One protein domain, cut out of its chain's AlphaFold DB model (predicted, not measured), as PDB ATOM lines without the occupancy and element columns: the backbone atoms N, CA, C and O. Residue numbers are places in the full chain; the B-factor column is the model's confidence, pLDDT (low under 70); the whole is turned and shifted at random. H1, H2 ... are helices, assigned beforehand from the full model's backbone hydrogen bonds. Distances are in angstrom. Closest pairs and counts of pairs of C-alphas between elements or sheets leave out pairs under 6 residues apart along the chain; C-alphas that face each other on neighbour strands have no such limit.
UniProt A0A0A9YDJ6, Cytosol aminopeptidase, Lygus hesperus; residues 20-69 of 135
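What this domain is: This is residues 20 to 69 of the 135 residues of the protein "Cytosol aminopeptidase" of Lygus hesperus (UniProt A0A0A9YDJ6). There is little regular structure here: H2, the longest helix, and the shorter H1 cross nearly at right angles and make a small core between two long loops. Residues 31 to 47 swing from H1 round to H2; residues 58 to 69 arc away after H2, with 60 to 65 sticking out. The printed part has 50 residues with two named helices, H1 then H2, and no named strand; it is all helix by class, though named elements hold only 18 residues. It is compact, with a radius of gyration of the C-alphas of 10.8 A and spans of 30 by 22 by 16 A.

How they stand to each other: Start at H2, residues 48 to 57. It touches H1, residues 23 to 30, where the closest C-alphas, Tyr 25 and Ala 51, are 5.2 A apart. Their lines are only just about perpendicular, at 73 degrees. In both helices every O i to N i+4 pair is within hydrogen-bond range.

Where its parts are: Find C-alpha 48 at (-54.317, 27.364, -11.044); H2 runs 14.1 A to C-alpha 57 at (-43.571, 33.951, -17.285). H1 begins at C-alpha 23, (-53.705, 38.198, -20.151), and spans 10.5 A.

The domain as a whole: The C-alphas farthest apart, Ser 45 and Gly 63, are 31.2 A apart. The link from H1 to H2 is long, 17 residues. The printed part has no cut. Look at residues 38 to 45 for pLDDT under 70.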
ATOM      1  N   PRO A  20     -54.475  27.598 -22.065       91.81
ATOM      2  CA  PRO A  20     -54.438  28.980 -22.509       91.81
ATOM      3  C   PRO A  20     -53.613  29.860 -21.564       91.81
ATOM      4  O   PRO A  20     -53.882  29.926 -20.369       91.81
ATOM      5  N   LEU A  21     -52.677  30.631 -22.121       90.44
ATOM      6  CA  LEU A  21     -51.948  31.672 -21.390       90.44
ATOM      7  C   LEU A  21     -52.512  33.055 -21.738       90.44
ATOM      8  O   LEU A  21     -51.959  33.798 -22.551       90.44
ATOM      9  N   TRP A  22     -53.685  33.358 -21.183       91.00
ATOM     10  CA  TRP A  22     -54.388  34.622 -21.411       91.00
ATOM     11  C   TRP A  22     -53.899  35.741 -20.489       91.00
ATOM     12  O   TRP A  22     -53.527  35.492 -19.344       91.00
ATOM     13  N   LYS A  23     -54.026  36.996 -20.947       88.88
ATOM     14  CA  LYS A  23     -53.705  38.198 -20.151       88.88
ATOM     15  C   LYS A  23     -54.433  38.245 -18.804       88.88
ATOM     16  O   LYS A  23     -53.893  38.783 -17.847       88.88
ATOM     17  N   HIS A  24     -55.622  37.644 -18.725       88.25
ATOM     18  CA  HIS A  24     -56.390  37.482 -17.487       88.25
ATOM     19  C   HIS A  24     -55.563  36.876 -16.346       88.25
ATOM     20  O   HIS A  24     -55.625  37.356 -15.219       88.25
ATOM     21  N   TYR A  25     -54.755  35.851 -16.637       87.06
ATOM     22  CA  TYR A  25     -53.923  35.195 -15.628       87.06
ATOM     23  C   TYR A  25     -52.733  36.066 -15.216       87.06
ATOM     24  O   TYR A  25     -52.434  36.147 -14.031       87.06
ATOM     25  N   ASN A  26     -52.129  36.803 -16.152       86.12
ATOM     26  CA  ASN A  26     -51.065  37.759 -15.828       86.12
ATOM     27  C   ASN A  26     -51.582  38.882 -14.919       86.12
ATOM     28  O   ASN A  26     -50.969  39.178 -13.901       86.12
ATOM     29  N   CYS A  27     -52.745  39.467 -15.234       85.06
ATOM     30  CA  CYS A  27     -53.361  40.485 -14.382       85.06
ATOM     31  C   CYS A  27     -53.632  39.951 -12.974       85.06
ATOM     32  O   CYS A  27     -53.421  40.670 -12.006       85.06
ATOM     33  N   LYS A  28     -54.062  38.688 -12.855       80.62
ATOM     34  CA  LYS A  28     -54.249  38.049 -11.553       80.62
ATOM     35  C   LYS A  28     -52.949  37.939 -10.768       80.62
ATOM     36  O   LYS A  28     -52.997  38.191  -9.578       80.62
ATOM     37  N   VAL A  29     -51.832  37.565 -11.388       83.19
ATOM     38  CA  VAL A  29     -50.537  37.414 -10.696       83.19
ATOM     39  C   VAL A  29     -49.957  38.767 -10.269       83.19
ATOM     40  O   VAL A  29     -49.459  38.907  -9.153       83.19
ATOM     41  N   LEU A  30     -50.070  39.775 -11.135       83.75
ATOM     42  CA  LEU A  30     -49.534  41.123 -10.915       83.75
ATOM     43  C   LEU A  30     -50.421  41.999 -10.012       83.75
ATOM     44  O   LEU A  30     -50.047  43.116  -9.676       83.75
ATOM     45  N   ALA A  31     -51.601  41.523  -9.604       79.25
ATOM     46  CA  ALA A  31     -52.530  42.275  -8.753       79.25
ATOM     47  C   ALA A  31     -52.117  42.340  -7.267       79.25
ATOM     48  O   ALA A  31     -52.897  42.807  -6.438       79.25
ATOM     49  N   SER A  32     -50.929  41.850  -6.904       76.62
ATOM     50  CA  SER A  32     -50.453  41.886  -5.520       76.62
ATOM     51  C   SER A  32     -50.190  43.325  -5.063       76.62
ATOM     52  O   SER A  32     -49.585  44.125  -5.769       76.62
ATOM     53  N   HIS A  33     -50.645  43.657  -3.853       77.94
ATOM     54  CA  HIS A  33     -50.447  44.981  -3.250       77.94
ATOM     55  C   HIS A  33     -49.126  45.111  -2.480       77.94
ATOM     56  O   HIS A  33     -48.775  46.208  -2.055       77.94
ATOM     57  N   VAL A  34     -48.431  43.993  -2.249       83.19
ATOM     58  CA  VAL A  34     -47.247  43.926  -1.372       83.19
ATOM     59  C   VAL A  34     -45.975  43.590  -2.152       83.19
ATOM     60  O   VAL A  34     -44.885  43.949  -1.720       83.19
ATOM     61  N   ALA A  35     -46.101  42.916  -3.296       83.94
ATOM     62  CA  ALA A  35     -44.980  42.455  -4.108       83.94
ATOM     63  C   ALA A  35     -45.290  42.614  -5.600       83.94
ATOM     64  O   ALA A  35     -46.456  42.654  -5.979       83.94
ATOM     65  N   ASP A  36     -44.251  42.626  -6.437       82.00
ATOM     66  CA  ASP A  36     -44.382  42.759  -7.898       82.00
ATOM     67  C   ASP A  36     -45.171  41.599  -8.531       82.00
ATOM     68  O   ASP A  36     -45.888  41.769  -9.515       82.00
ATOM     69  N   SER A  37     -45.082  40.414  -7.928       78.19
ATOM     70  CA  SER A  37     -45.856  39.230  -8.292       78.19
ATOM     71  C   SER A  37     -46.318  38.521  -7.025       78.19
ATOM     72  O   SER A  37     -45.506  38.263  -6.134       78.19
ATOM     73  N   GLY A  38     -47.606  38.201  -6.936       69.00
ATOM     74  CA  GLY A  38     -48.155  37.426  -5.826       69.00
ATOM     75  C   GLY A  38     -48.415  35.980  -6.221       69.00
ATOM     76  O   GLY A  38     -49.073  35.725  -7.233       69.00
ATOM     77  N   ASP A  39     -47.972  35.041  -5.382       66.44
ATOM     78  CA  ASP A  39     -48.567  33.702  -5.334       66.44
ATOM     79  C   ASP A  39     -49.934  33.843  -4.655       66.44
ATOM     80  O   ASP A  39     -50.085  33.751  -3.435       66.44
ATOM     81  N   ASN A  40     -50.911  34.300  -5.437       59.16
ATOM     82  CA  ASN A  40     -52.183  34.750  -4.905       59.16
ATOM     83  C   ASN A  40     -53.023  33.543  -4.472       59.16
ATOM     84  O   ASN A  40     -53.837  33.032  -5.238       59.16
ATOM     85  N   ASP A  41     -52.896  33.167  -3.198       54.62
ATOM     86  CA  ASP A  41     -53.757  32.208  -2.486       54.62
ATOM     87  C   ASP A  41     -55.258  32.584  -2.618       54.62
ATOM     88  O   ASP A  41     -56.141  31.732  -2.605       54.62
ATOM     89  N   ILE A  42     -55.556  33.873  -2.848       50.12
ATOM     90  CA  ILE A  42     -56.907  34.434  -3.059       50.12
ATOM     91  C   ILE A  42     -57.473  34.105  -4.462       50.12
ATOM     92  O   ILE A  42     -58.687  34.104  -4.663       50.12
ATOM     93  N   ALA A  43     -56.626  33.779  -5.448       48.62
ATOM     94  CA  ALA A  43     -57.035  33.449  -6.820       48.62
ATOM     95  C   ALA A  43     -57.289  31.946  -7.058       48.62
ATOM     96  O   ALA A  43     -57.790  31.594  -8.133       48.62
ATOM     97  N   ARG A  44     -57.027  31.096  -6.051       52.59
ATOM     98  CA  ARG A  44     -57.138  29.622  -6.062       52.59
ATOM     99  C   ARG A  44     -58.530  29.036  -6.291       52.59
ATOM    100  O   ARG A  44     -58.728  27.831  -6.200       52.59
ATOM    101  N   SER A  45     -59.540  29.860  -6.559       57.62
ATOM    102  CA  SER A  45     -60.868  29.310  -6.835       57.62
ATOM    103  C   SER A  45     -60.928  28.619  -8.200       57.62
ATOM    104  O   SER A  45     -61.602  27.602  -8.296       57.62
ATOM    105  N   TYR A  46     -60.221  29.111  -9.238       70.62
ATOM    106  CA  TYR A  46     -60.247  28.507 -10.583       70.62
ATOM    107  C   TYR A  46     -59.031  28.880 -11.454       70.62
ATOM    108  O   TYR A  46     -58.739  30.064 -11.663       70.62
ATOM    109  N   GLY A  47     -58.433  27.872 -12.100       80.31
ATOM    110  CA  GLY A  47     -57.456  28.055 -13.182       80.31
ATOM    111  C   GLY A  47     -55.987  28.081 -12.755       80.31
ATOM    112  O   GLY A  47     -55.170  28.642 -13.483       80.31
ATOM    113  N   ASP A  48     -55.663  27.464 -11.620       83.81
ATOM    114  CA  ASP A  48     -54.317  27.364 -11.044       83.81
ATOM    115  C   ASP A  48     -53.207  26.995 -12.040       83.81
ATOM    116  O   ASP A  48     -52.231  27.740 -12.090       83.81
ATOM    117  N   PRO A  49     -53.327  25.965 -12.910       88.81
ATOM    118  CA  PRO A  49     -52.251  25.649 -13.857       88.81
ATOM    119  C   PRO A  49     -51.916  26.822 -14.795       88.81
ATOM    120  O   PRO A  49     -50.752  27.071 -15.108       88.81
ATOM    121  N   CYS A  50     -52.917  27.608 -15.209       90.69
ATOM    122  CA  CYS A  50     -52.691  28.796 -16.035       90.69
ATOM    123  C   CYS A  50     -52.118  29.972 -15.231       90.69
ATOM    124  O   CYS A  50     -51.338  30.753 -15.774       90.69
ATOM    125  N   ALA A  51     -52.509  30.118 -13.961       87.62
ATOM    126  CA  ALA A  51     -51.983  31.151 -13.072       87.62
ATOM    127  C   ALA A  51     -50.508  30.893 -12.728       87.62
ATOM    128  O   ALA A  51     -49.694  31.803 -12.855       87.62
ATOM    129  N   SER A  52     -50.145  29.646 -12.418       89.06
ATOM    130  CA  SER A  52     -48.758  29.222 -12.206       89.06
ATOM    131  C   SER A  52     -47.904  29.454 -13.452       89.06
ATOM    132  O   SER A  52     -46.813  30.016 -13.367       89.06
ATOM    133  N   ALA A  53     -48.420  29.107 -14.637       92.19
ATOM    134  CA  ALA A  53     -47.730  29.389 -15.894       92.19
ATOM    135  C   ALA A  53     -47.556  30.899 -16.151       92.19
ATOM    136  O   ALA A  53     -46.528  31.312 -16.684       92.19
ATOM    137  N   ALA A  54     -48.534  31.731 -15.777       90.94
ATOM    138  CA  ALA A  54     -48.418  33.187 -15.867       90.94
ATOM    139  C   ALA A  54     -47.381  33.740 -14.884       90.94
ATOM    140  O   ALA A  54     -46.579  34.579 -15.275       90.94
ATOM    141  N   PHE A  55     -47.337  33.222 -13.657       89.75
ATOM    142  CA  PHE A  55     -46.337  33.602 -12.662       89.75
ATOM    143  C   PHE A  55     -44.922  33.299 -13.130       89.75
ATOM    144  O   PHE A  55     -44.070  34.182 -13.137       89.75
ATOM    145  N   LEU A  56     -44.687  32.079 -13.614       91.88
ATOM    146  CA  LEU A  56     -43.381  31.695 -14.140       91.88
ATOM    147  C   LEU A  56     -42.933  32.631 -15.286       91.88
ATOM    148  O   LEU A  56     -41.735  32.842 -15.470       91.88
ATOM    149  N   ARG A  57     -43.874  33.208 -16.052       90.94
ATOM    150  CA  ARG A  57     -43.571  33.951 -17.285       90.94
ATOM    151  C   ARG A  57     -42.946  35.296 -16.974       90.94
ATOM    152  O   ARG A  57     -42.162  35.783 -17.782       90.94
ATOM    153  N   GLU A  58     -43.255  35.862 -15.816       90.69
ATOM    154  CA  GLU A  58     -42.685  37.129 -15.359       90.69
ATOM    155  C   GLU A  58     -41.167  37.027 -15.120       90.69
ATOM    156  O   GLU A  58     -40.465  38.033 -15.166       90.69
ATOM    157  N   PHE A  59     -40.629  35.813 -14.951       91.50
ATOM    158  CA  PHE A  59     -39.191  35.574 -14.774       91.50
ATOM    159  C   PHE A  59     -38.440  35.314 -16.085       91.50
ATOM    160  O   PHE A  59     -37.219  35.141 -16.077       91.50
ATOM    161  N   LEU A  60     -39.142  35.258 -17.219       92.38
ATOM    162  CA  LEU A  60     -38.496  35.068 -18.508       92.38
ATOM    163  C   LEU A  60     -37.937  36.369 -19.084       92.38
ATOM    164  O   LEU A  60     -38.638  37.383 -19.116       92.38
ATOM    165  N   PRO A  61     -36.747  36.316 -19.704       93.81
ATOM    166  CA  PRO A  61     -36.303  37.384 -20.582       93.81
ATOM    167  C   PRO A  61     -37.248  37.551 -21.789       93.81
ATOM    168  O   PRO A  61     -37.782  36.564 -22.312       93.81
ATOM    169  N   PRO A  62     -37.423  38.782 -22.294       90.62
ATOM    170  CA  PRO A  62     -38.182  39.025 -23.514       90.62
ATOM    171  C   PRO A  62     -37.612  38.251 -24.711       90.62
ATOM    172  O   PRO A  62     -36.400  38.203 -24.909       90.62
ATOM    173  N   GLY A  63     -38.492  37.686 -25.542       90.56
ATOM    174  CA  GLY A  63     -38.112  37.026 -26.799       90.56
ATOM    175  C   GLY A  63     -37.610  35.584 -26.670       90.56
ATOM    176  O   GLY A  63     -37.213  35.005 -27.676       90.56
ATOM    177  N   VAL A  64     -37.641  34.992 -25.473       93.62
ATOM    178  CA  VAL A  64     -37.278  33.583 -25.265       93.62
ATOM    179  C   VAL A  64     -38.468  32.676 -25.566       93.62
ATOM    180  O   VAL A  64     -39.544  32.830 -24.982       93.62
ATOM    181  N   ASP A  65     -38.259  31.692 -26.440       91.62
ATOM    182  CA  ASP A  65     -39.208  30.598 -26.613       91.62
ATOM    183  C   ASP A  65     -39.183  29.680 -25.387       91.62
ATOM    184  O   ASP A  65     -38.137  29.168 -24.988       91.62
ATOM    185  N   TRP A  66     -40.353  29.439 -24.803       92.69
ATOM    186  CA  TRP A  66     -40.498  28.623 -23.601       92.69
ATOM    187  C   TRP A  66     -41.579  27.563 -23.773       92.69
ATOM    188  O   TRP A  66     -42.487  27.683 -24.604       92.69
ATOM    189  N   VAL A  67     -41.561  26.589 -22.869       93.50
ATOM    190  CA  VAL A  67     -42.728  25.770 -22.552       93.50
ATOM    191  C   VAL A  67     -42.710  25.432 -21.062       93.50
ATOM    192  O   VAL A  67     -41.661  25.117 -20.505       93.50
ATOM    193  N   HIS A  68     -43.874  25.479 -20.419       93.56
ATOM    194  CA  HIS A  68     -44.072  24.939 -19.079       93.56
ATOM    195  C   HIS A  68     -44.894  23.654 -19.195       93.56
ATOM    196  O   HIS A  68     -45.962  23.656 -19.810       93.56
ATOM    197  N   LEU A  69     -44.375  22.557 -18.642       94.00
ATOM    198  CA  LEU A  69     -45.041  21.260 -18.615       94.00
ATOM    199  C   LEU A  69     -45.510  20.977 -17.189       94.00
ATOM    200  O   LEU A  69     -44.715  20.580 -16.341       94.00
TER     201      LEU A  69